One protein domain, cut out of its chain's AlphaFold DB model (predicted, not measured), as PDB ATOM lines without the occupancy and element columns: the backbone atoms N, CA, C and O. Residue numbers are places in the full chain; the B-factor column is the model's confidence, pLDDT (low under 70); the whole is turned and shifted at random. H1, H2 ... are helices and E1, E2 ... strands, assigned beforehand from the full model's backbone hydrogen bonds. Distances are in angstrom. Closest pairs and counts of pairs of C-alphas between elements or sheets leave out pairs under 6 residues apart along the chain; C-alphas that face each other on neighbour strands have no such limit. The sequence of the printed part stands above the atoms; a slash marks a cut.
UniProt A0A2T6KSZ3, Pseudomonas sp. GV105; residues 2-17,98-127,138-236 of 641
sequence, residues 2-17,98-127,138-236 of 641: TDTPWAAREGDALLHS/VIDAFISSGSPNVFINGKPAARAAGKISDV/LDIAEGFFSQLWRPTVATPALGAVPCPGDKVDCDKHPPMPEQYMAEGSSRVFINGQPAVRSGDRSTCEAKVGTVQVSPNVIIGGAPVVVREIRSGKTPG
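This is residues 2 to 17, 98 to 127 and 138 to 236 of the 641 residues of a protein of Pseudomonas sp. GV105 (UniProt A0A2T6KSZ3). Little regular structure: a compact body of loops has the E7-E8 hairpin near its middle, the sheet E1-E2-E6 and the pair E3-E5 farther out, and helix H1 far out at one end. The 145 printed residues run E1 E2 E3 H1 E4 E5 E6 E7 E8, mixed in class, with antiparallel sheets and only 39 residues in named elements. The radius of gyration of the C-alphas is 14.7 A; the spans are 49 by 38 by 30 A.

E1, residues 13 to 16, neighbours E2, residues 98 to 103: N 14 to O 101 is 2.8 A, within hydrogen-bond range. E3, residues 122 to 124, neighbours E5, residues 160 to 162: N 161 to O 123, 2.8 A. H1, residues 138 to 147, with 5 of 6 O i to N i+4 pairs within range, meets E4, residues 152 to 154, only through their link. E4 pairs with no named strand; it pairs antiparallel with residues 229 to 230. E6, residues 167 to 170, neighbours E2: N 102 to O 169, 2.9 A. E7, residues 183 to 185, and E8, residues 223 to 225, form a hairpin: N 224 to O 184, 2.8 A.

E1 begins at C-alpha 13 (35.210, -39.931, -32.448). E2 measures 14.9 A, H1 14.1 A. E8 ends at C-alpha 225 (51.776, -30.803, -36.014).

Cuts leave 6.3 A between C-alphas 17 and 98, and 28.9 A between 127 and 138. The links E2 to E3, E6 to E7 and E7 to E8 are long. Low confidence, with pLDDT under 70, is found in 35 residues of the printed part, among them residues 138 to 153.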
ATOM      1  N   THR A   2      41.577 -46.546 -49.629       40.47
ATOM      2  CA  THR A   2      42.203 -45.227 -49.816       40.47
ATOM      3  C   THR A   2      41.787 -44.307 -48.667       40.47
ATOM      4  O   THR A   2      40.609 -43.951 -48.598       40.47
ATOM      5  N   ASP A   3      42.721 -43.949 -47.780       61.97
ATOM      6  CA  ASP A   3      42.506 -43.023 -46.657       61.97
ATOM      7  C   ASP A   3      42.160 -41.632 -47.193       61.97
ATOM      8  O   ASP A   3      43.013 -40.778 -47.439       61.97
ATOM      9  N   THR A   4      40.879 -41.432 -47.477       78.38
ATOM     10  CA  THR A   4      40.368 -40.156 -47.964       78.38
ATOM     11  C   THR A   4      40.322 -39.206 -46.768       78.38
ATOM     12  O   THR A   4      39.721 -39.574 -45.761       78.38
ATOM     13  N   PRO A   5      40.948 -38.014 -46.833       84.75
ATOM     14  CA  PRO A   5      41.088 -37.129 -45.680       84.75
ATOM     15  C   PRO A   5      39.791 -36.339 -45.455       84.75
ATOM     16  O   PRO A   5      39.655 -35.174 -45.849       84.75
ATOM     17  N   TRP A   6      38.807 -37.011 -44.868       91.88
ATOM     18  CA  TRP A   6      37.498 -36.451 -44.564       91.88
ATOM     19  C   TRP A   6      37.599 -35.404 -43.461       91.88
ATOM     20  O   TRP A   6      38.334 -35.578 -42.495       91.88
ATOM     21  N   ALA A   7      36.853 -34.314 -43.589       92.81
ATOM     22  CA  ALA A   7      36.882 -33.231 -42.617       92.81
ATOM     23  C   ALA A   7      36.284 -33.642 -41.264       92.81
ATOM     24  O   ALA A   7      35.180 -34.190 -41.221       92.81
ATOM     25  N   ALA A   8      36.975 -33.311 -40.175       93.12
ATOM     26  CA  ALA A   8      36.530 -33.583 -38.816       93.12
ATOM     27  C   ALA A   8      35.716 -32.424 -38.222       93.12
ATOM     28  O   ALA A   8      35.837 -31.262 -38.629       93.12
ATOM     29  N   ARG A   9      34.869 -32.747 -37.246       94.25
ATOM     30  CA  ARG A   9      33.946 -31.833 -36.561       94.25
ATOM     31  C   ARG A   9      33.871 -32.147 -35.076       94.25
ATOM     32  O   ARG A   9      34.242 -33.229 -34.638       94.25
ATOM     33  N   GLU A  10      33.296 -31.220 -34.328       92.88
ATOM     34  CA  GLU A  10      32.870 -31.474 -32.956       92.88
ATOM     35  C   GLU A  10      31.962 -32.719 -32.861       92.88
ATOM     36  O   GLU A  10      31.054 -32.931 -33.675       92.88
ATOM     37  N   GLY A  11      32.231 -33.553 -31.861       87.56
ATOM     38  CA  GLY A  11      31.570 -34.826 -31.602       87.56
ATOM     39  C   GLY A  11      32.016 -35.985 -32.497       87.56
ATOM     40  O   GLY A  11      31.465 -37.074 -32.351       87.56
ATOM     41  N   ASP A  12      32.958 -35.786 -33.425       92.19
ATOM     42  CA  ASP A  12      33.559 -36.903 -34.158       92.19
ATOM     43  C   ASP A  12      34.504 -37.686 -33.212       92.19
ATOM     44  O   ASP A  12      35.215 -37.110 -32.380       92.19
ATOM     45  N   ALA A  13      34.478 -39.017 -33.321       89.25
ATOM     46  CA  ALA A  13      35.210 -39.931 -32.448       89.25
ATOM     47  C   ALA A  13      36.704 -40.023 -32.798       89.25
ATOM     48  O   ALA A  13      37.084 -40.063 -33.976       89.25
ATOM     49  N   LEU A  14      37.544 -40.146 -31.771       88.62
ATOM     50  CA  LEU A  14      38.950 -40.500 -31.894       88.62
ATOM     51  C   LEU A  14      39.172 -41.949 -31.456       88.62
ATOM     52  O   LEU A  14      38.632 -42.423 -30.457       88.62
ATOM     53  N   LEU A  15      39.994 -42.640 -32.234       86.75
ATOM     54  CA  LEU A  15      40.384 -44.020 -32.032       86.75
ATOM     55  C   LEU A  15      41.728 -44.081 -31.314       86.75
ATOM     56  O   LEU A  15      42.697 -43.441 -31.740       86.75
ATOM     57  N   HIS A  16      41.790 -44.919 -30.289       79.69
ATOM     58  CA  HIS A  16      43.034 -45.416 -29.723       79.69
ATOM     59  C   HIS A  16      43.266 -46.848 -30.190       79.69
ATOM     60  O   HIS A  16      42.319 -47.597 -30.433       79.69
ATOM     61  N   SER A  17      44.528 -47.258 -30.275       72.94
ATOM     62  CA  SER A  17      44.841 -48.683 -30.257       72.94
ATOM     63  C   SER A  17      44.250 -49.311 -28.990       72.94
ATOM     64  O   SER A  17      44.238 -48.695 -27.918       72.94
ATOM     65  N   VAL A  98      39.757 -48.908 -30.529       81.94
ATOM     66  CA  VAL A  98      38.569 -48.587 -29.724       81.94
ATOM     67  C   VAL A  98      38.340 -47.077 -29.658       81.94
ATOM     68  O   VAL A  98      39.263 -46.282 -29.850       81.94
ATOM     69  N   ILE A  99      37.088 -46.672 -29.438       85.38
ATOM     70  CA  ILE A  99      36.702 -45.263 -29.293       85.38
ATOM     71  C   ILE A  99      36.745 -44.907 -27.807       85.38
ATOM     72  O   ILE A  99      35.829 -45.277 -27.081       85.38
ATOM     73  N   ASP A 100      37.759 -44.145 -27.397       82.25
ATOM     74  CA  ASP A 100      37.920 -43.682 -26.003       82.25
ATOM     75  C   ASP A 100      38.077 -42.155 -25.901       82.25
ATOM     76  O   ASP A 100      38.468 -41.627 -24.859       82.25
ATOM     77  N   ALA A 101      37.856 -41.432 -27.003       85.69
ATOM     78  CA  ALA A 101      37.957 -39.980 -27.022       85.69
ATOM     79  C   ALA A 101      37.044 -39.334 -28.068       85.69
ATOM     80  O   ALA A 101      36.740 -39.927 -29.107       85.69
ATOM     81  N   PHE A 102      36.645 -38.088 -27.814       91.25
ATOM     82  CA  PHE A 102      35.783 -37.296 -28.693       91.25
ATOM     83  C   PHE A 102      36.286 -35.856 -28.815       91.25
ATOM     84  O   PHE A 102      36.796 -35.276 -27.857       91.25
ATOM     85  N   ILE A 103      36.114 -35.255 -29.996       91.69
ATOM     86  CA  ILE A 103      36.374 -33.821 -30.187       91.69
ATOM     87  C   ILE A 103      35.277 -33.038 -29.457       91.69
ATOM     88  O   ILE A 103      34.119 -33.094 -29.867       91.69
ATOM     89  N   SER A 104      35.625 -32.292 -28.412       90.12
ATOM     90  CA  SER A 104      34.649 -31.606 -27.551       90.12
ATOM     91  C   SER A 104      34.444 -30.131 -27.890       90.12
ATOM     92  O   SER A 104      33.537 -29.488 -27.367       90.12
ATOM     93  N   SER A 105      35.251 -29.566 -28.793       91.75
ATOM     94  CA  SER A 105      35.022 -28.217 -29.325       91.75
ATOM     95  C   SER A 105      35.607 -28.026 -30.723       91.75
ATOM     96  O   SER A 105      36.551 -28.711 -31.119       91.75
ATOM     97  N   GLY A 106      35.058 -27.065 -31.468       89.00
ATOM     98  CA  GLY A 106      35.546 -26.676 -32.791       89.00
ATOM     99  C   GLY A 106      35.388 -25.182 -33.084       89.00
ATOM    100  O   GLY A 106      35.267 -24.345 -32.189       89.00
ATOM    101  N   SER A 107      35.394 -24.829 -34.369       92.44
ATOM    102  CA  SER A 107      35.265 -23.451 -34.840       92.44
ATOM    103  C   SER A 107      33.938 -22.808 -34.411       92.44
ATOM    104  O   SER A 107      32.878 -23.390 -34.637       92.44
ATOM    105  N   PRO A 108      33.949 -21.562 -33.905       90.25
ATOM    106  CA  PRO A 108      32.727 -20.881 -33.476       90.25
ATOM    107  C   PRO A 108      31.821 -20.441 -34.636       90.25
ATOM    108  O   PRO A 108      30.675 -20.060 -34.407       90.25
ATOM    109  N   ASN A 109      32.327 -20.412 -35.873       91.25
ATOM    110  CA  ASN A 109      31.610 -19.830 -37.010       91.25
ATOM    111  C   ASN A 109      31.789 -20.569 -38.344       91.25
ATOM    112  O   ASN A 109      31.181 -20.169 -39.337       91.25
ATOM    113  N   VAL A 110      32.604 -21.624 -38.393       93.62
ATOM    114  CA  VAL A 110      32.732 -22.489 -39.568       93.62
ATOM    115  C   VAL A 110      32.148 -23.847 -39.228       93.62
ATOM    116  O   VAL A 110      32.580 -24.502 -38.282       93.62
ATOM    117  N   PHE A 111      31.172 -24.271 -40.025       93.31
ATOM    118  CA  PHE A 111      30.430 -25.504 -39.804       93.31
ATOM    119  C   PHE A 111      30.639 -26.462 -40.971       93.31
ATOM    120  O   PHE A 111      30.610 -26.060 -42.134       93.31
ATOM    121  N   ILE A 112      30.800 -27.744 -40.662       90.94
ATOM    122  CA  ILE A 112      30.853 -28.829 -41.640       90.94
ATOM    123  C   ILE A 112      29.676 -29.739 -41.315       90.94
ATOM    124  O   ILE A 112      29.556 -30.246 -40.203       90.94
ATOM    125  N   ASN A 113      28.758 -29.909 -42.267       90.12
ATOM    126  CA  ASN A 113      27.517 -30.674 -42.080       90.12
ATOM    127  C   ASN A 113      26.730 -30.270 -40.817       90.12
ATOM    128  O   ASN A 113      26.262 -31.124 -40.069       90.12
ATOM    129  N   GLY A 114      26.634 -28.963 -40.562       88.62
ATOM    130  CA  GLY A 114      25.859 -28.405 -39.448       88.62
ATOM    131  C   GLY A 114      26.517 -28.496 -38.067       88.62
ATOM    132  O   GLY A 114      25.924 -28.015 -37.109       88.62
ATOM    133  N   LYS A 115      27.728 -29.057 -37.951       91.94
ATOM    134  CA  LYS A 115      28.503 -29.090 -36.700       91.94
ATOM    135  C   LYS A 115      29.745 -28.197 -36.782       91.94
ATOM    136  O   LYS A 115      30.287 -28.063 -37.884       91.94
ATOM    137  N   PRO A 116      30.214 -27.613 -35.666       95.06
ATOM    138  CA  PRO A 116      31.468 -26.865 -35.616       95.06
ATOM    139  C   PRO A 116      32.634 -27.647 -36.229       95.06
ATOM    140  O   PRO A 116      32.843 -28.822 -35.922       95.06
ATOM    141  N   ALA A 117      33.369 -27.014 -37.139       94.31
ATOM    142  CA  ALA A 117      34.498 -27.634 -37.824       94.31
ATOM    143  C   ALA A 117      35.691 -27.790 -36.874       94.31
ATOM    144  O   ALA A 117      36.057 -26.825 -36.204       94.31
ATOM    145  N   ALA A 118      36.324 -28.962 -36.835       94.06
ATOM    146  CA  ALA A 118      37.469 -29.195 -35.960       94.06
ATOM    147  C   ALA A 118      38.750 -28.553 -36.521       94.06
ATOM    148  O   ALA A 118      39.000 -28.559 -37.734       94.06
ATOM    149  N   ARG A 119      39.580 -28.003 -35.630       95.38
ATOM    150  CA  ARG A 119      40.842 -27.332 -35.975       95.38
ATOM    151  C   ARG A 119      41.956 -27.827 -35.067       95.38
ATOM    152  O   ARG A 119      41.699 -28.234 -33.943       95.38
ATOM    153  N   ALA A 120      43.193 -27.803 -35.540       92.69
ATOM    154  CA  ALA A 120      44.333 -28.125 -34.701       92.69
ATOM    155  C   ALA A 120      44.616 -26.923 -33.788       92.69
ATOM    156  O   ALA A 120      44.553 -25.770 -34.227       92.69
ATOM    157  N   ALA A 121      44.918 -27.164 -32.516       92.25
ATOM    158  CA  ALA A 121      44.989 -26.147 -31.468       92.25
ATOM    159  C   ALA A 121      46.294 -25.320 -31.501       92.25
ATOM    160  O   ALA A 121      46.978 -25.157 -30.485       92.25
ATOM    161  N   GLY A 122      46.651 -24.772 -32.664       89.00
ATOM    162  CA  GLY A 122      47.787 -23.875 -32.849       89.00
ATOM    163  C   GLY A 122      47.816 -23.208 -34.226       89.00
ATOM    164  O   GLY A 122      47.130 -23.631 -35.158       89.00
ATOM    165  N   LYS A 123      48.598 -22.134 -34.345       87.44
ATOM    166  CA  LYS A 123      48.831 -21.378 -35.588       87.44
ATOM    167  C   LYS A 123      50.297 -21.459 -35.972       87.44
ATOM    168  O   LYS A 123      51.146 -21.469 -35.094       87.44
ATOM    169  N   ILE A 124      50.590 -21.485 -37.266       77.75
ATOM    170  CA  ILE A 124      51.966 -21.529 -37.773       77.75
ATOM    171  C   ILE A 124      52.359 -20.105 -38.172       77.75
ATOM    172  O   ILE A 124      51.642 -19.467 -38.942       77.75
ATOM    173  N   SER A 125      53.460 -19.605 -37.614       63.84
ATOM    174  CA  SER A 125      54.047 -18.293 -37.920       63.84
ATOM    175  C   SER A 125      55.296 -18.462 -38.792       63.84
ATOM    176  O   SER A 125      56.069 -19.388 -38.569       63.84
ATOM    177  N   ASP A 126      55.546 -17.540 -39.725       53.19
ATOM    178  CA  ASP A 126      56.640 -17.613 -40.717       53.19
ATOM    179  C   ASP A 126      58.067 -17.349 -40.161       53.19
ATOM    180  O   ASP A 126      58.961 -16.941 -40.904       53.19
ATOM    181  N   VAL A 127      58.328 -17.541 -38.862       45.00
ATOM    182  CA  VAL A 127      59.639 -17.217 -38.261       45.00
ATOM    183  C   VAL A 127      60.525 -18.463 -38.161       45.00
ATOM    184  O   VAL A 127      60.218 -19.407 -37.438       45.00
ATOM    185  N   LEU A 138      74.535 -37.645 -23.882       34.72
ATOM    186  CA  LEU A 138      73.788 -37.111 -22.740       34.72
ATOM    187  C   LEU A 138      72.458 -36.473 -23.168       34.72
ATOM    188  O   LEU A 138      71.461 -36.697 -22.495       34.72
ATOM    189  N   ASP A 139      72.407 -35.802 -24.323       33.75
ATOM    190  CA  ASP A 139      71.163 -35.256 -24.897       33.75
ATOM    191  C   ASP A 139      70.193 -36.379 -25.316       33.75
ATOM    192  O   ASP A 139      68.971 -36.244 -25.224       33.75
ATOM    193  N   ILE A 140      70.735 -37.530 -25.737       37.78
ATOM    194  CA  ILE A 140      69.954 -38.745 -26.003       37.78
ATOM    195  C   ILE A 140      69.374 -39.293 -24.693       37.78
ATOM    196  O   ILE A 140      68.188 -39.607 -24.662       37.78
ATOM    197  N   ALA A 141      70.155 -39.360 -23.608       33.84
ATOM    198  CA  ALA A 141      69.689 -39.814 -22.292       33.84
ATOM    199  C   ALA A 141      68.681 -38.842 -21.635       33.84
ATOM    200  O   ALA A 141      67.708 -39.282 -21.018       33.84
ATOM    201  N   GLU A 142      68.862 -37.532 -21.820       35.53
ATOM    202  CA  GLU A 142      67.945 -36.476 -21.377       35.53
ATOM    203  C   GLU A 142      66.614 -36.535 -22.149       35.53
ATOM    204  O   GLU A 142      65.534 -36.529 -21.551       35.53
ATOM    205  N   GLY A 143      66.673 -36.748 -23.471       36.53
ATOM    206  CA  GLY A 143      65.503 -37.046 -24.298       36.53
ATOM    207  C   GLY A 143      64.798 -38.350 -23.903       36.53
ATOM    208  O   GLY A 143      63.574 -38.431 -23.978       36.53
ATOM    209  N   PHE A 144      65.532 -39.350 -23.421       39.56
ATOM    210  CA  PHE A 144      65.018 -40.674 -23.051       39.56
ATOM    211  C   PHE A 144      64.293 -40.695 -21.693       39.56
ATOM    212  O   PHE A 144      63.306 -41.407 -21.519       39.56
ATOM    213  N   PHE A 145      64.695 -39.853 -20.737       36.31
ATOM    214  CA  PHE A 145      63.994 -39.727 -19.450       36.31
ATOM    215  C   PHE A 145      62.626 -39.034 -19.598       36.31
ATOM    216  O   PHE A 145      61.667 -39.382 -18.907       36.31
ATOM    217  N   SER A 146      62.490 -38.131 -20.581       39.97
ATOM    218  CA  SER A 146      61.190 -37.580 -20.994       39.97
ATOM    219  C   SER A 146      60.268 -38.635 -21.641       39.97
ATOM    220  O   SER A 146      59.042 -38.526 -21.572       39.97
ATOM    221  N   GLN A 147      60.846 -39.702 -22.214       39.47
ATOM    222  CA  GLN A 147      60.131 -40.809 -22.864       39.47
ATOM    223  C   GLN A 147      59.599 -41.862 -21.885       39.47
ATOM    224  O   GLN A 147      58.715 -42.633 -22.255       39.47
ATOM    225  N   LEU A 148      60.064 -41.850 -20.633       42.16
ATOM    226  CA  LEU A 148      59.652 -42.774 -19.572       42.16
ATOM    227  C   LEU A 148      58.163 -42.657 -19.199       42.16
ATOM    228  O   LEU A 148      57.603 -43.552 -18.577       42.16
ATOM    229  N   TRP A 149      57.536 -41.534 -19.549       46.16
ATOM    230  CA  TRP A 149      56.235 -41.138 -19.007       46.16
ATOM    231  C   TRP A 149      55.168 -40.832 -20.044       46.16
ATOM    232  O   TRP A 149      54.006 -40.722 -19.666       46.16
ATOM    233  N   ARG A 150      55.551 -40.696 -21.320       52.78
ATOM    234  CA  ARG A 150      54.709 -40.572 -22.524       52.78
ATOM    235  C   ARG A 150      55.617 -40.077 -23.655       52.78
ATOM    236  O   ARG A 150      55.792 -38.861 -23.775       52.78
ATOM    237  N   PRO A 151      56.222 -40.962 -24.464       52.47
ATOM    238  CA  PRO A 151      57.175 -40.533 -25.478       52.47
ATOM    239  C   PRO A 151      56.537 -39.514 -26.421       52.47
ATOM    240  O   PRO A 151      55.398 -39.688 -26.869       52.47
ATOM    241  N   THR A 152      57.271 -38.442 -26.711       57.56
ATOM    242  CA  THR A 152      56.883 -37.480 -27.739       57.56
ATOM    243  C   THR A 152      56.952 -38.176 -29.092       57.56
ATOM    244  O   THR A 152      58.021 -38.490 -29.608       57.56
ATOM    245  N   VAL A 153      55.784 -38.436 -29.667       64.25
ATOM    246  CA  VAL A 153      55.619 -39.095 -30.966       64.25
ATOM    247  C   VAL A 153      55.821 -38.090 -32.096       64.25
ATOM    248  O   VAL A 153      56.266 -38.447 -33.189       64.25
ATOM    249  N   ALA A 154      55.477 -36.822 -31.854       71.06
ATOM    250  CA  ALA A 154      55.757 -35.741 -32.786       71.06
ATOM    251  C   ALA A 154      55.848 -34.378 -32.091       71.06
ATOM    252  O   ALA A 154      54.993 -34.007 -31.287       71.06
ATOM    253  N   THR A 155      56.862 -33.612 -32.476       77.81
ATOM    254  CA  THR A 155      57.110 -32.242 -32.019       77.81
ATOM    255  C   THR A 155      56.338 -31.240 -32.894       77.81
ATOM    256  O   THR A 155      56.155 -31.506 -34.090       77.81
ATOM    257  N   PRO A 156      55.879 -30.091 -32.357       82.25
ATOM    258  CA  PRO A 156      55.294 -29.029 -33.171       82.25
ATOM    259  C   PRO A 156      56.227 -28.576 -34.294       82.25
ATOM    260  O   PRO A 156      57.443 -28.515 -34.124       82.25
ATOM    261  N   ALA A 157      55.648 -28.211 -35.436       84.50
ATOM    262  CA  ALA A 157      56.379 -27.570 -36.514       84.50
ATOM    263  C   ALA A 157      57.009 -26.253 -36.034       84.50
ATOM    264  O   ALA A 157      56.446 -25.540 -35.199       84.50
ATOM    265  N   LEU A 158      58.171 -25.920 -36.594       72.06
ATOM    266  CA  LEU A 158      58.887 -24.682 -36.297       72.06
ATOM    267  C   LEU A 158      57.958 -23.467 -36.481       72.06
ATOM    268  O   LEU A 158      57.291 -23.345 -37.509       72.06
ATOM    269  N   GLY A 159      57.893 -22.591 -35.477       73.62
ATOM    270  CA  GLY A 159      57.021 -21.412 -35.500       73.62
ATOM    271  C   GLY A 159      55.548 -21.682 -35.157       73.62
ATOM    272  O   GLY A 159      54.733 -20.765 -35.290       73.62
ATOM    273  N   ALA A 160      55.180 -22.890 -34.716       82.44
ATOM    274  CA  ALA A 160      53.840 -23.181 -34.209       82.44
ATOM    275  C   ALA A 160      53.600 -22.553 -32.822       82.44
ATOM    276  O   ALA A 160      54.359 -22.774 -31.882       82.44
ATOM    277  N   VAL A 161      52.508 -21.798 -32.686       84.94
ATOM    278  CA  VAL A 161      52.065 -21.169 -31.435       84.94
ATOM    279  C   VAL A 161      50.738 -21.799 -30.992       84.94
ATOM    280  O   VAL A 161      49.750 -21.704 -31.733       84.94
ATOM    281  N   PRO A 162      50.671 -22.426 -29.801       85.56
ATOM    282  CA  PRO A 162      49.445 -23.024 -29.277       85.56
ATOM    283  C   PRO A 162      48.296 -22.014 -29.141       85.56
ATOM    284  O   PRO A 162      48.496 -20.876 -28.725       85.56
ATOM    285  N   CYS A 163      47.073 -22.439 -29.455       84.69
ATOM    286  CA  CYS A 163      45.850 -21.647 -29.277       84.69
ATOM    287  C   CYS A 163      44.926 -22.284 -28.224       84.69
ATOM    288  O   CYS A 163      44.950 -23.507 -28.081       84.69
ATOM    289  N   PRO A 164      44.124 -21.491 -27.485       74.38
ATOM    290  CA  PRO A 164      43.097 -22.018 -26.585       74.38
ATOM    291  C   PRO A 164      41.883 -22.548 -27.374       74.38
ATOM    292  O   PRO A 164      41.474 -21.929 -28.357       74.38
ATOM    293  N   GLY A 165      41.282 -23.658 -26.923       80.56
ATOM    294  CA  GLY A 165      40.140 -24.322 -27.582       80.56
ATOM    295  C   GLY A 165      40.531 -25.539 -28.428       80.56
ATOM    296  O   GLY A 165      41.672 -25.975 -28.363       80.56
ATOM    297  N   ASP A 166      39.583 -26.091 -29.196       88.50
ATOM    298  CA  ASP A 166      39.759 -27.314 -30.007       88.50
ATOM    299  C   ASP A 166      40.203 -28.532 -29.158       88.50
ATOM    300  O   ASP A 166      41.159 -29.258 -29.457       88.50
ATOM    301  N   LYS A 167      39.496 -28.679 -28.032       90.56
ATOM    302  CA  LYS A 167      39.683 -29.684 -26.983       90.56
ATOM    303  C   LYS A 167      39.229 -31.082 -27.403       90.56
ATOM    304  O   LYS A 167      38.374 -31.250 -28.278       90.56
ATOM    305  N   VAL A 168      39.813 -32.067 -26.733       88.88
ATOM    306  CA  VAL A 168      39.486 -33.487 -26.827       88.88
ATOM    307  C   VAL A 168      39.186 -33.993 -25.422       88.88
ATOM    308  O   VAL A 168      39.993 -33.796 -24.515       88.88
ATOM    309  N   ASP A 169      38.054 -34.668 -25.261       86.12
ATOM    310  CA  ASP A 169      37.717 -35.377 -24.028       86.12
ATOM    311  C   ASP A 169      38.157 -36.832 -24.214       86.12
ATOM    312  O   ASP A 169      37.797 -37.451 -25.215       86.12
ATOM    313  N   CYS A 170      39.003 -37.351 -23.319       82.19
ATOM    314  CA  CYS A 170      39.639 -38.662 -23.458       82.19
ATOM    315  C   CYS A 170      39.622 -39.420 -22.130       82.19
ATOM    316  O   CYS A 170      40.203 -38.952 -21.149       82.19
ATOM    317  N   ASP A 171      39.023 -40.610 -22.146       76.50
ATOM    318  CA  ASP A 171      38.802 -41.436 -20.955       76.50
ATOM    319  C   ASP A 171      39.841 -42.563 -20.802       76.50
ATOM    320  O   ASP A 171      39.879 -43.235 -19.773       76.50
ATOM    321  N   LYS A 172      40.731 -42.761 -21.791       66.50
ATOM    322  CA  LYS A 172      41.717 -43.863 -21.787       66.50
ATOM    323  C   LYS A 172      42.751 -43.761 -20.651       66.50
ATOM    324  O   LYS A 172      43.288 -44.781 -20.223       66.50
ATOM    325  N   HIS A 173      43.063 -42.557 -20.155       60.41
ATOM    326  CA  HIS A 173      44.110 -42.352 -19.138       60.41
ATOM    327  C   HIS A 173      43.721 -41.302 -18.071       60.41
ATOM    328  O   HIS A 173      43.561 -40.130 -18.425       60.41
ATOM    329  N   PRO A 174      43.636 -41.662 -16.772       49.94
ATOM    330  CA  PRO A 174      43.292 -40.728 -15.688       49.94
ATOM    331  C   PRO A 174      44.507 -40.184 -14.892       49.94
ATOM    332  O   PRO A 174      45.451 -40.939 -14.663       49.94
ATOM    333  N   PRO A 175      44.460 -38.947 -14.341       46.59
ATOM    334  CA  PRO A 175      43.967 -37.708 -14.938       46.59
ATOM    335  C   PRO A 175      45.062 -37.058 -15.806       46.59
ATOM    336  O   PRO A 175      46.161 -36.750 -15.344       46.59
ATOM    337  N   MET A 176      44.760 -36.824 -17.081       55.62
ATOM    338  CA  MET A 176      45.639 -36.065 -17.970       55.62
ATOM    339  C   MET A 176      45.446 -34.548 -17.807       55.62
ATOM    340  O   MET A 176      44.340 -34.107 -17.488       55.62
ATOM    341  N   PRO A 177      46.461 -33.720 -18.131       63.84
ATOM    342  CA  PRO A 177      46.194 -32.336 -18.523       63.84
ATOM    343  C   PRO A 177      45.181 -32.309 -19.680       63.84
ATOM    344  O   PRO A 177      45.066 -33.285 -20.423       63.84
ATOM    345  N   GLU A 178      44.450 -31.205 -19.850       80.50
ATOM    346  CA  GLU A 178      43.468 -31.072 -20.937       80.50
ATOM    347  C   GLU A 178      44.065 -31.480 -22.295       80.50
ATOM    348  O   GLU A 178      45.184 -31.083 -22.636       80.50
ATOM    349  N   GLN A 179      43.322 -32.272 -23.069       86.19
ATOM    350  CA  GLN A 179      43.763 -32.757 -24.373       86.19
ATOM    351  C   GLN A 179      43.216 -31.886 -25.504       86.19
ATOM    352  O   GLN A 179      42.184 -31.226 -25.378       86.19
ATOM    353  N   TYR A 180      43.940 -31.872 -26.620       93.06
ATOM    354  CA  TYR A 180      43.696 -30.982 -27.750       93.06
ATOM    355  C   TYR A 180      43.932 -31.703 -29.075       93.06
ATOM    356  O   TYR A 180      44.745 -32.627 -29.156       93.06
ATOM    357  N   MET A 181      43.296 -31.237 -30.147       94.00
ATOM    358  CA  MET A 181      43.718 -31.626 -31.492       94.00
ATOM    359  C   MET A 181      45.101 -31.040 -31.791       94.00
ATOM    360  O   MET A 181      45.313 -29.833 -31.670       94.00
ATOM    361  N   ALA A 182      46.052 -31.888 -32.177       91.75
ATOM    362  CA  ALA A 182      47.462 -31.517 -32.297       91.75
ATOM    363  C   ALA A 182      47.961 -31.472 -33.744       91.75
ATOM    364  O   ALA A 182      48.954 -30.802 -34.027       91.75
ATOM    365  N   GLU A 183      47.266 -32.140 -34.662       93.44
ATOM    366  CA  GLU A 183      47.628 -32.256 -36.073       93.44
ATOM    367  C   GLU A 183      46.482 -31.793 -36.980       93.44
ATOM    368  O   GLU A 183      45.309 -31.970 -36.652       93.44
ATOM    369  N   GLY A 184      46.813 -31.185 -38.119       91.62
ATOM    370  CA  GLY A 184      45.834 -30.751 -39.117       91.62
ATOM    371  C   GLY A 184      46.447 -30.535 -40.499       91.62
ATOM    372  O   GLY A 184      47.595 -30.892 -40.753       91.62
ATOM    373  N   SER A 185      45.692 -29.937 -41.419       92.38
ATOM    374  CA  SER A 185      46.140 -29.679 -42.793       92.38
ATOM    375  C   SER A 185      47.192 -28.570 -42.898       92.38
ATOM    376  O   SER A 185      46.984 -27.449 -42.444       92.38
ATOM    377  N   SER A 186      48.268 -28.827 -43.645       89.06
ATOM    378  CA  SER A 186      49.256 -27.808 -44.019       89.06
ATOM    379  C   SER A 186      48.787 -26.811 -45.086       89.06
ATOM    380  O   SER A 186      49.523 -25.886 -45.423       89.06
ATOM    381  N   ARG A 187      47.596 -27.000 -45.674       88.88
ATOM    382  CA  ARG A 187      47.097 -26.183 -46.800       88.88
ATOM    383  C   ARG A 187      45.750 -25.525 -46.551       88.88
ATOM    384  O   ARG A 187      45.433 -24.543 -47.216       88.88
ATOM    385  N   VAL A 188      44.942 -26.074 -45.653       92.12
ATOM    386  CA  VAL A 188      43.580 -25.604 -45.403       92.12
ATOM    387  C   VAL A 188      43.472 -25.175 -43.955       92.12
ATOM    388  O   VAL A 188      43.695 -25.969 -43.045       92.12
ATOM    389  N   PHE A 189      43.097 -23.915 -43.762       92.38
ATOM    390  CA  PHE A 189      43.019 -23.287 -42.454       92.38
ATOM    391  C   PHE A 189      41.594 -22.820 -42.179       92.38
ATOM    392  O   PHE A 189      40.919 -22.275 -43.053       92.38
ATOM    393  N   ILE A 190      41.153 -22.993 -40.940       91.81
ATOM    394  CA  ILE A 190      39.867 -22.536 -40.428       91.81
ATOM    395  C   ILE A 190      40.180 -21.559 -39.297       91.81
ATOM    396  O   ILE A 190      40.870 -21.900 -38.342       91.81
ATOM    397  N   ASN A 191      39.745 -20.303 -39.430       91.44
ATOM    398  CA  ASN A 191      40.106 -19.205 -38.513       91.44
ATOM    399  C   ASN A 191      41.628 -19.038 -38.284       91.44
ATOM    400  O   ASN A 191      42.065 -18.607 -37.214       91.44
ATOM    401  N   GLY A 192      42.440 -19.378 -39.288       87.69
ATOM    402  CA  GLY A 192      43.902 -19.308 -39.216       87.69
ATOM    403  C   GLY A 192      44.576 -20.486 -38.501       87.69
ATOM    404  O   GLY A 192      45.791 -20.460 -38.361       87.69
ATOM    405  N   GLN A 193      43.828 -21.506 -38.071       93.38
ATOM    406  CA  GLN A 193      44.355 -22.763 -37.526       93.38
ATOM    407  C   GLN A 193      44.223 -23.893 -38.566       93.38
ATOM    408  O   GLN A 193      43.248 -23.877 -39.322       93.38
ATOM    409  N   PRO A 194      45.148 -24.866 -38.642       95.00
ATOM    410  CA  PRO A 194      45.029 -26.016 -39.542       95.00
ATOM    411  C   PRO A 194      43.706 -26.766 -39.364       95.00
ATOM    412  O   PRO A 194      43.292 -27.039 -38.240       95.00
ATOM    413  N   ALA A 195      43.033 -27.110 -40.459       94.81
ATOM    414  CA  ALA A 195      41.788 -27.877 -40.408       94.81
ATOM    415  C   ALA A 195      42.057 -29.362 -40.105       94.81
ATOM    416  O   ALA A 195      42.951 -29.946 -40.721       94.81
ATOM    417  N   VAL A 196      41.283 -29.969 -39.199       95.19
ATOM    418  CA  VAL A 196      41.456 -31.370 -38.755       95.19
ATOM    419  C   VAL A 196      40.677 -32.334 -39.642       95.19
ATOM    420  O   VAL A 196      39.607 -32.007 -40.170       95.19
ATOM    421  N   ARG A 197      41.224 -33.537 -39.821       93.56
ATOM    422  CA  ARG A 197      40.739 -34.550 -40.757       93.56
ATOM    423  C   ARG A 197      40.826 -35.943 -40.154       93.56
ATOM    424  O   ARG A 197      41.551 -36.167 -39.188       93.56
ATOM    425  N   SER A 198      40.135 -36.899 -40.767       89.62
ATOM    426  CA  SER A 198      40.309 -38.320 -40.467       89.62
ATOM    427  C   SER A 198      41.787 -38.711 -40.559       89.62
ATOM    428  O   SER A 198      42.437 -38.424 -41.566       89.62
ATOM    429  N   GLY A 199      42.294 -39.381 -39.526       86.31
ATOM    430  CA  GLY A 199      43.696 -39.774 -39.399       86.31
ATOM    431  C   GLY A 199      44.609 -38.746 -38.719       86.31
ATOM    432  O   GLY A 199      45.669 -39.148 -38.242       86.31
ATOM    433  N   ASP A 200      44.208 -37.472 -38.608       92.00
ATOM    434  CA  ASP A 200      44.968 -36.482 -37.836       92.00
ATOM    435  C   ASP A 200      44.882 -36.815 -36.325       92.00
ATOM    436  O   ASP A 200      43.899 -37.393 -35.842       92.00
ATOM    437  N   ARG A 201      45.940 -36.479 -35.578       91.88
ATOM    438  CA  ARG A 201      46.171 -36.902 -34.187       91.88
ATOM    439  C   ARG A 201      45.897 -35.809 -33.151       91.88
ATOM    440  O   ARG A 201      46.122 -34.618 -33.386       91.88
ATOM    441  N   SER A 202      45.459 -36.236 -31.972       90.50
ATOM    442  CA  SER A 202      45.374 -35.425 -30.750       90.50
ATOM    443  C   SER A 202      46.689 -35.425 -29.956       90.50
ATOM    444  O   SER A 202      47.626 -36.151 -30.287       90.50
ATOM    445  N   THR A 203      46.765 -34.622 -28.891       86.00
ATOM    446  CA  THR A 203      47.922 -34.551 -27.977       86.00
ATOM    447  C   THR A 203      48.201 -35.859 -27.226       86.00
ATOM    448  O   THR A 203      49.330 -36.040 -26.776       86.00
ATOM    449  N   CYS A 204      47.229 -36.775 -27.136       78.62
ATOM    450  CA  CYS A 204      47.392 -38.134 -26.600       78.62
ATOM    451  C   CYS A 204      47.521 -39.203 -27.698       78.62
ATOM    452  O   CYS A 204      47.227 -40.369 -27.465       78.62
ATOM    453  N   GLU A 205      47.901 -38.815 -28.920       84.75
ATOM    454  CA  GLU A 205      48.100 -39.704 -30.077       84.75
ATOM    455  C   GLU A 205      46.821 -40.341 -30.664       84.75
ATOM    456  O   GLU A 205      46.873 -40.908 -31.757       84.75
ATOM    457  N   ALA A 206      45.650 -40.177 -30.037       86.56
ATOM    458  CA  ALA A 206      44.378 -40.658 -30.586       86.56
ATOM    459  C   ALA A 206      44.121 -40.070 -31.984       86.56
ATOM    460  O   ALA A 206      44.316 -38.867 -32.189       86.56
ATOM    461  N   LYS A 207      43.670 -40.898 -32.933       91.44
ATOM    462  CA  LYS A 207      43.447 -40.515 -34.343       91.44
ATOM    463  C   LYS A 207      41.968 -40.310 -34.620       91.44
ATOM    464  O   LYS A 207      41.162 -41.152 -34.242       91.44
ATOM    465  N   VAL A 208      41.596 -39.265 -35.355       90.19
ATOM    466  CA  VAL A 208      40.198 -39.096 -35.795       90.19
ATOM    467  C   VAL A 208      39.774 -40.281 -36.665       90.19
ATOM    468  O   VAL A 208      40.431 -40.591 -37.664       90.19
ATOM    469  N   GLY A 209      38.676 -40.942 -36.292       84.06
ATOM    470  CA  GLY A 209      38.171 -42.122 -36.988       84.06
ATOM    471  C   GLY A 209      37.699 -41.837 -38.419       84.06
ATOM    472  O   GLY A 209      37.423 -40.704 -38.805       84.06
ATOM    473  N   THR A 210      37.572 -42.890 -39.226       76.25
ATOM    474  CA  THR A 210      37.130 -42.799 -40.633       76.25
ATOM    475  C   THR A 210      35.639 -43.084 -40.828       76.25
ATOM    476  O   THR A 210      35.103 -42.811 -41.899       76.25
ATOM    477  N   VAL A 211      34.955 -43.621 -39.811       68.25
ATOM    478  CA  VAL A 211      33.550 -44.068 -39.901       68.25
ATOM    479  C   VAL A 211      32.563 -42.992 -39.439       68.25
ATOM    480  O   VAL A 211      31.480 -42.865 -40.003       68.25
ATOM    481  N   GLN A 212      32.934 -42.191 -38.437       70.56
ATOM    482  CA  GLN A 212      32.092 -41.139 -37.848       70.56
ATOM    483  C   GLN A 212      32.633 -39.733 -38.150       70.56
ATOM    484  O   GLN A 212      32.632 -38.860 -37.295       70.56
ATOM    485  N   VAL A 213      33.117 -39.521 -39.374       82.62
ATOM    486  CA  VAL A 213      33.670 -38.247 -39.864       82.62
ATOM    487  C   VAL A 213      32.774 -37.680 -40.975       82.62
ATOM    488  O   VAL A 213      31.733 -38.260 -41.294       82.62
ATOM    489  N   SER A 214      33.083 -36.506 -41.538       83.69
ATOM    490  CA  SER A 214      32.293 -35.940 -42.640       83.69
ATOM    491  C   SER A 214      32.155 -36.923 -43.819       83.69
ATOM    492  O   SER A 214      33.170 -37.366 -44.345       83.69
ATOM    493  N   PRO A 215      30.934 -37.228 -44.302       80.50
ATOM    494  CA  PRO A 215      30.728 -38.187 -45.391       80.50
ATOM    495  C   PRO A 215      31.027 -37.624 -46.791       80.50
ATOM    496  O   PRO A 215      30.971 -38.360 -47.773       80.50
ATOM    497  N   ASN A 216      31.247 -36.313 -46.919       85.50
ATOM    498  CA  ASN A 216      31.251 -35.625 -48.215       85.50
ATOM    499  C   ASN A 216      32.186 -34.406 -48.306       85.50
ATOM    500  O   ASN A 216      32.265 -33.796 -49.372       85.50
ATOM    501  N   VAL A 217      32.890 -34.029 -47.234       88.81
ATOM    502  CA  VAL A 217      33.836 -32.898 -47.252       88.81
ATOM    503  C   VAL A 217      35.254 -33.421 -47.098       88.81
ATOM    504  O   VAL A 217      35.563 -34.069 -46.102       88.81
ATOM    505  N   ILE A 218      36.111 -33.110 -48.068       89.81
ATOM    506  CA  ILE A 218      37.503 -33.568 -48.130       89.81
ATOM    507  C   ILE A 218      38.430 -32.368 -47.960       89.81
ATOM    508  O   ILE A 218      38.223 -31.325 -48.584       89.81
ATOM    509  N   ILE A 219      39.475 -32.524 -47.149       88.69
ATOM    510  CA  ILE A 219      40.472 -31.482 -46.894       88.69
ATOM    511  C   ILE A 219      41.857 -31.989 -47.305       88.69
ATOM    512  O   ILE A 219      42.431 -32.893 -46.699       88.69
ATOM    513  N   GLY A 220      42.421 -31.383 -48.350       84.12
ATOM    514  CA  GLY A 220      43.764 -31.710 -48.834       84.12
ATOM    515  C   GLY A 220      44.888 -31.144 -47.959       84.12
ATOM    516  O   GLY A 220      44.644 -30.393 -47.020       84.12
ATOM    517  N   GLY A 221      46.136 -31.470 -48.304       82.50
ATOM    518  CA  GLY A 221      47.344 -31.016 -47.598       82.50
ATOM    519  C   GLY A 221      48.062 -32.145 -46.862       82.50
ATOM    520  O   GLY A 221      47.465 -33.174 -46.556       82.50
ATOM    521  N   ALA A 222      49.356 -31.970 -46.606       84.12
ATOM    522  CA  ALA A 222      50.092 -32.882 -45.733       84.12
ATOM    523  C   ALA A 222      49.707 -32.602 -44.268       84.12
ATOM    524  O   ALA A 222      49.288 -31.480 -43.973       84.12
ATOM    525  N   PRO A 223      49.805 -33.582 -43.361       86.25
ATOM    526  CA  PRO A 223      49.653 -33.310 -41.938       86.25
ATOM    527  C   PRO A 223      50.731 -32.344 -41.432       86.25
ATOM    528  O   PRO A 223      51.889 -32.420 -41.846       86.25
ATOM    529  N   VAL A 224      50.345 -31.445 -40.530       89.38
ATOM    530  CA  VAL A 224      51.249 -30.568 -39.787       89.38
ATOM    531  C   VAL A 224      50.888 -30.584 -38.309       89.38
ATOM    532  O   VAL A 224      49.719 -30.470 -37.943       89.38
ATOM    533  N   VAL A 225      51.907 -30.737 -37.469       89.12
ATOM    534  CA  VAL A 225      51.776 -30.803 -36.014       89.12
ATOM    535  C   VAL A 225      51.930 -29.394 -35.450       89.12
ATOM    536  O   VAL A 225      52.907 -28.713 -35.748       89.12
ATOM    537  N   VAL A 226      50.966 -28.932 -34.659       88.56
ATOM    538  CA  VAL A 226      50.966 -27.588 -34.042       88.56
ATOM    539  C   VAL A 226      51.024 -27.623 -32.518       88.56
ATOM    540  O   VAL A 226      51.217 -26.586 -31.884       88.56
ATOM    541  N   ARG A 227      50.872 -28.810 -31.931       85.69
ATOM    542  CA  ARG A 227      51.091 -29.096 -30.513       85.69
ATOM    543  C   ARG A 227      51.810 -30.425 -30.371       85.69
ATOM    544  O   ARG A 227      51.682 -31.283 -31.233       85.69
ATOM    545  N   GLU A 228      52.563 -30.576 -29.293       80.50
ATOM    546  CA  GLU A 228      53.294 -31.807 -29.023       80.50
ATOM    547  C   GLU A 228      52.321 -32.989 -28.923       80.50
ATOM    548  O   GLU A 228      51.326 -32.924 -28.200       80.50
ATOM    549  N   ILE A 229      52.600 -34.052 -29.677       78.19
ATOM    550  CA  ILE A 229      51.855 -35.308 -29.617       78.19
ATOM    551  C   ILE A 229      52.644 -36.252 -28.737       78.19
ATOM    552  O   ILE A 229      53.773 -36.618 -29.065       78.19
ATOM    553  N   ARG A 230      52.023 -36.669 -27.645       69.62
ATOM    554  CA  ARG A 230      52.578 -37.617 -26.694       69.62
ATOM    555  C   ARG A 230      51.817 -38.931 -26.787       69.62
ATOM    556  O   ARG A 230      50.607 -38.919 -27.002       69.62
ATOM    557  N   SER A 231      52.518 -40.053 -26.654       63.88
ATOM    558  CA  SER A 231      51.885 -41.358 -26.846       63.88
ATOM    559  C   SER A 231      50.819 -41.639 -25.785       63.88
ATOM    560  O   SER A 231      51.104 -41.580 -24.593       63.88
ATOM    561  N   GLY A 232      49.599 -41.953 -26.226       51.53
ATOM    562  CA  GLY A 232      48.491 -42.461 -25.402       51.53
ATOM    563  C   GLY A 232      48.426 -43.992 -25.386       51.53
ATOM    564  O   GLY A 232      47.352 -44.596 -25.351       51.53
ATOM    565  N   LYS A 233      49.571 -44.655 -25.519       55.81
ATOM    566  CA  LYS A 233      49.685 -46.083 -25.218       55.81
ATOM    567  C   LYS A 233      49.853 -46.210 -23.702       55.81
ATOM    568  O   LYS A 233      50.505 -45.354 -23.099       55.81
ATOM    569  N   THR A 234      49.281 -47.244 -23.070       46.22
ATOM    570  CA  THR A 234      49.789 -47.690 -21.755       46.22
ATOM    571  C   THR A 234      51.278 -47.871 -21.953       46.22
ATOM    572  O   THR A 234      51.660 -48.627 -22.851       46.22
ATOM    573  N   PRO A 235      52.103 -47.047 -21.303       42.91
ATOM    574  CA  PRO A 235      53.376 -46.746 -21.901       42.91
ATOM    575  C   PRO A 235      54.211 -48.030 -21.868       42.91
ATOM    576  O   PRO A 235      54.297 -48.692 -20.840       42.91
ATOM    577  N   GLY A 236      54.763 -48.410 -23.025       39.16
ATOM    578  CA  GLY A 236      55.771 -49.466 -23.164       39.16
ATOM    579  C   GLY A 236      57.094 -48.981 -22.585       39.16
ATOM    580  O   GLY A 236      58.115 -48.919 -23.268       39.16
TER     581      GLY A 236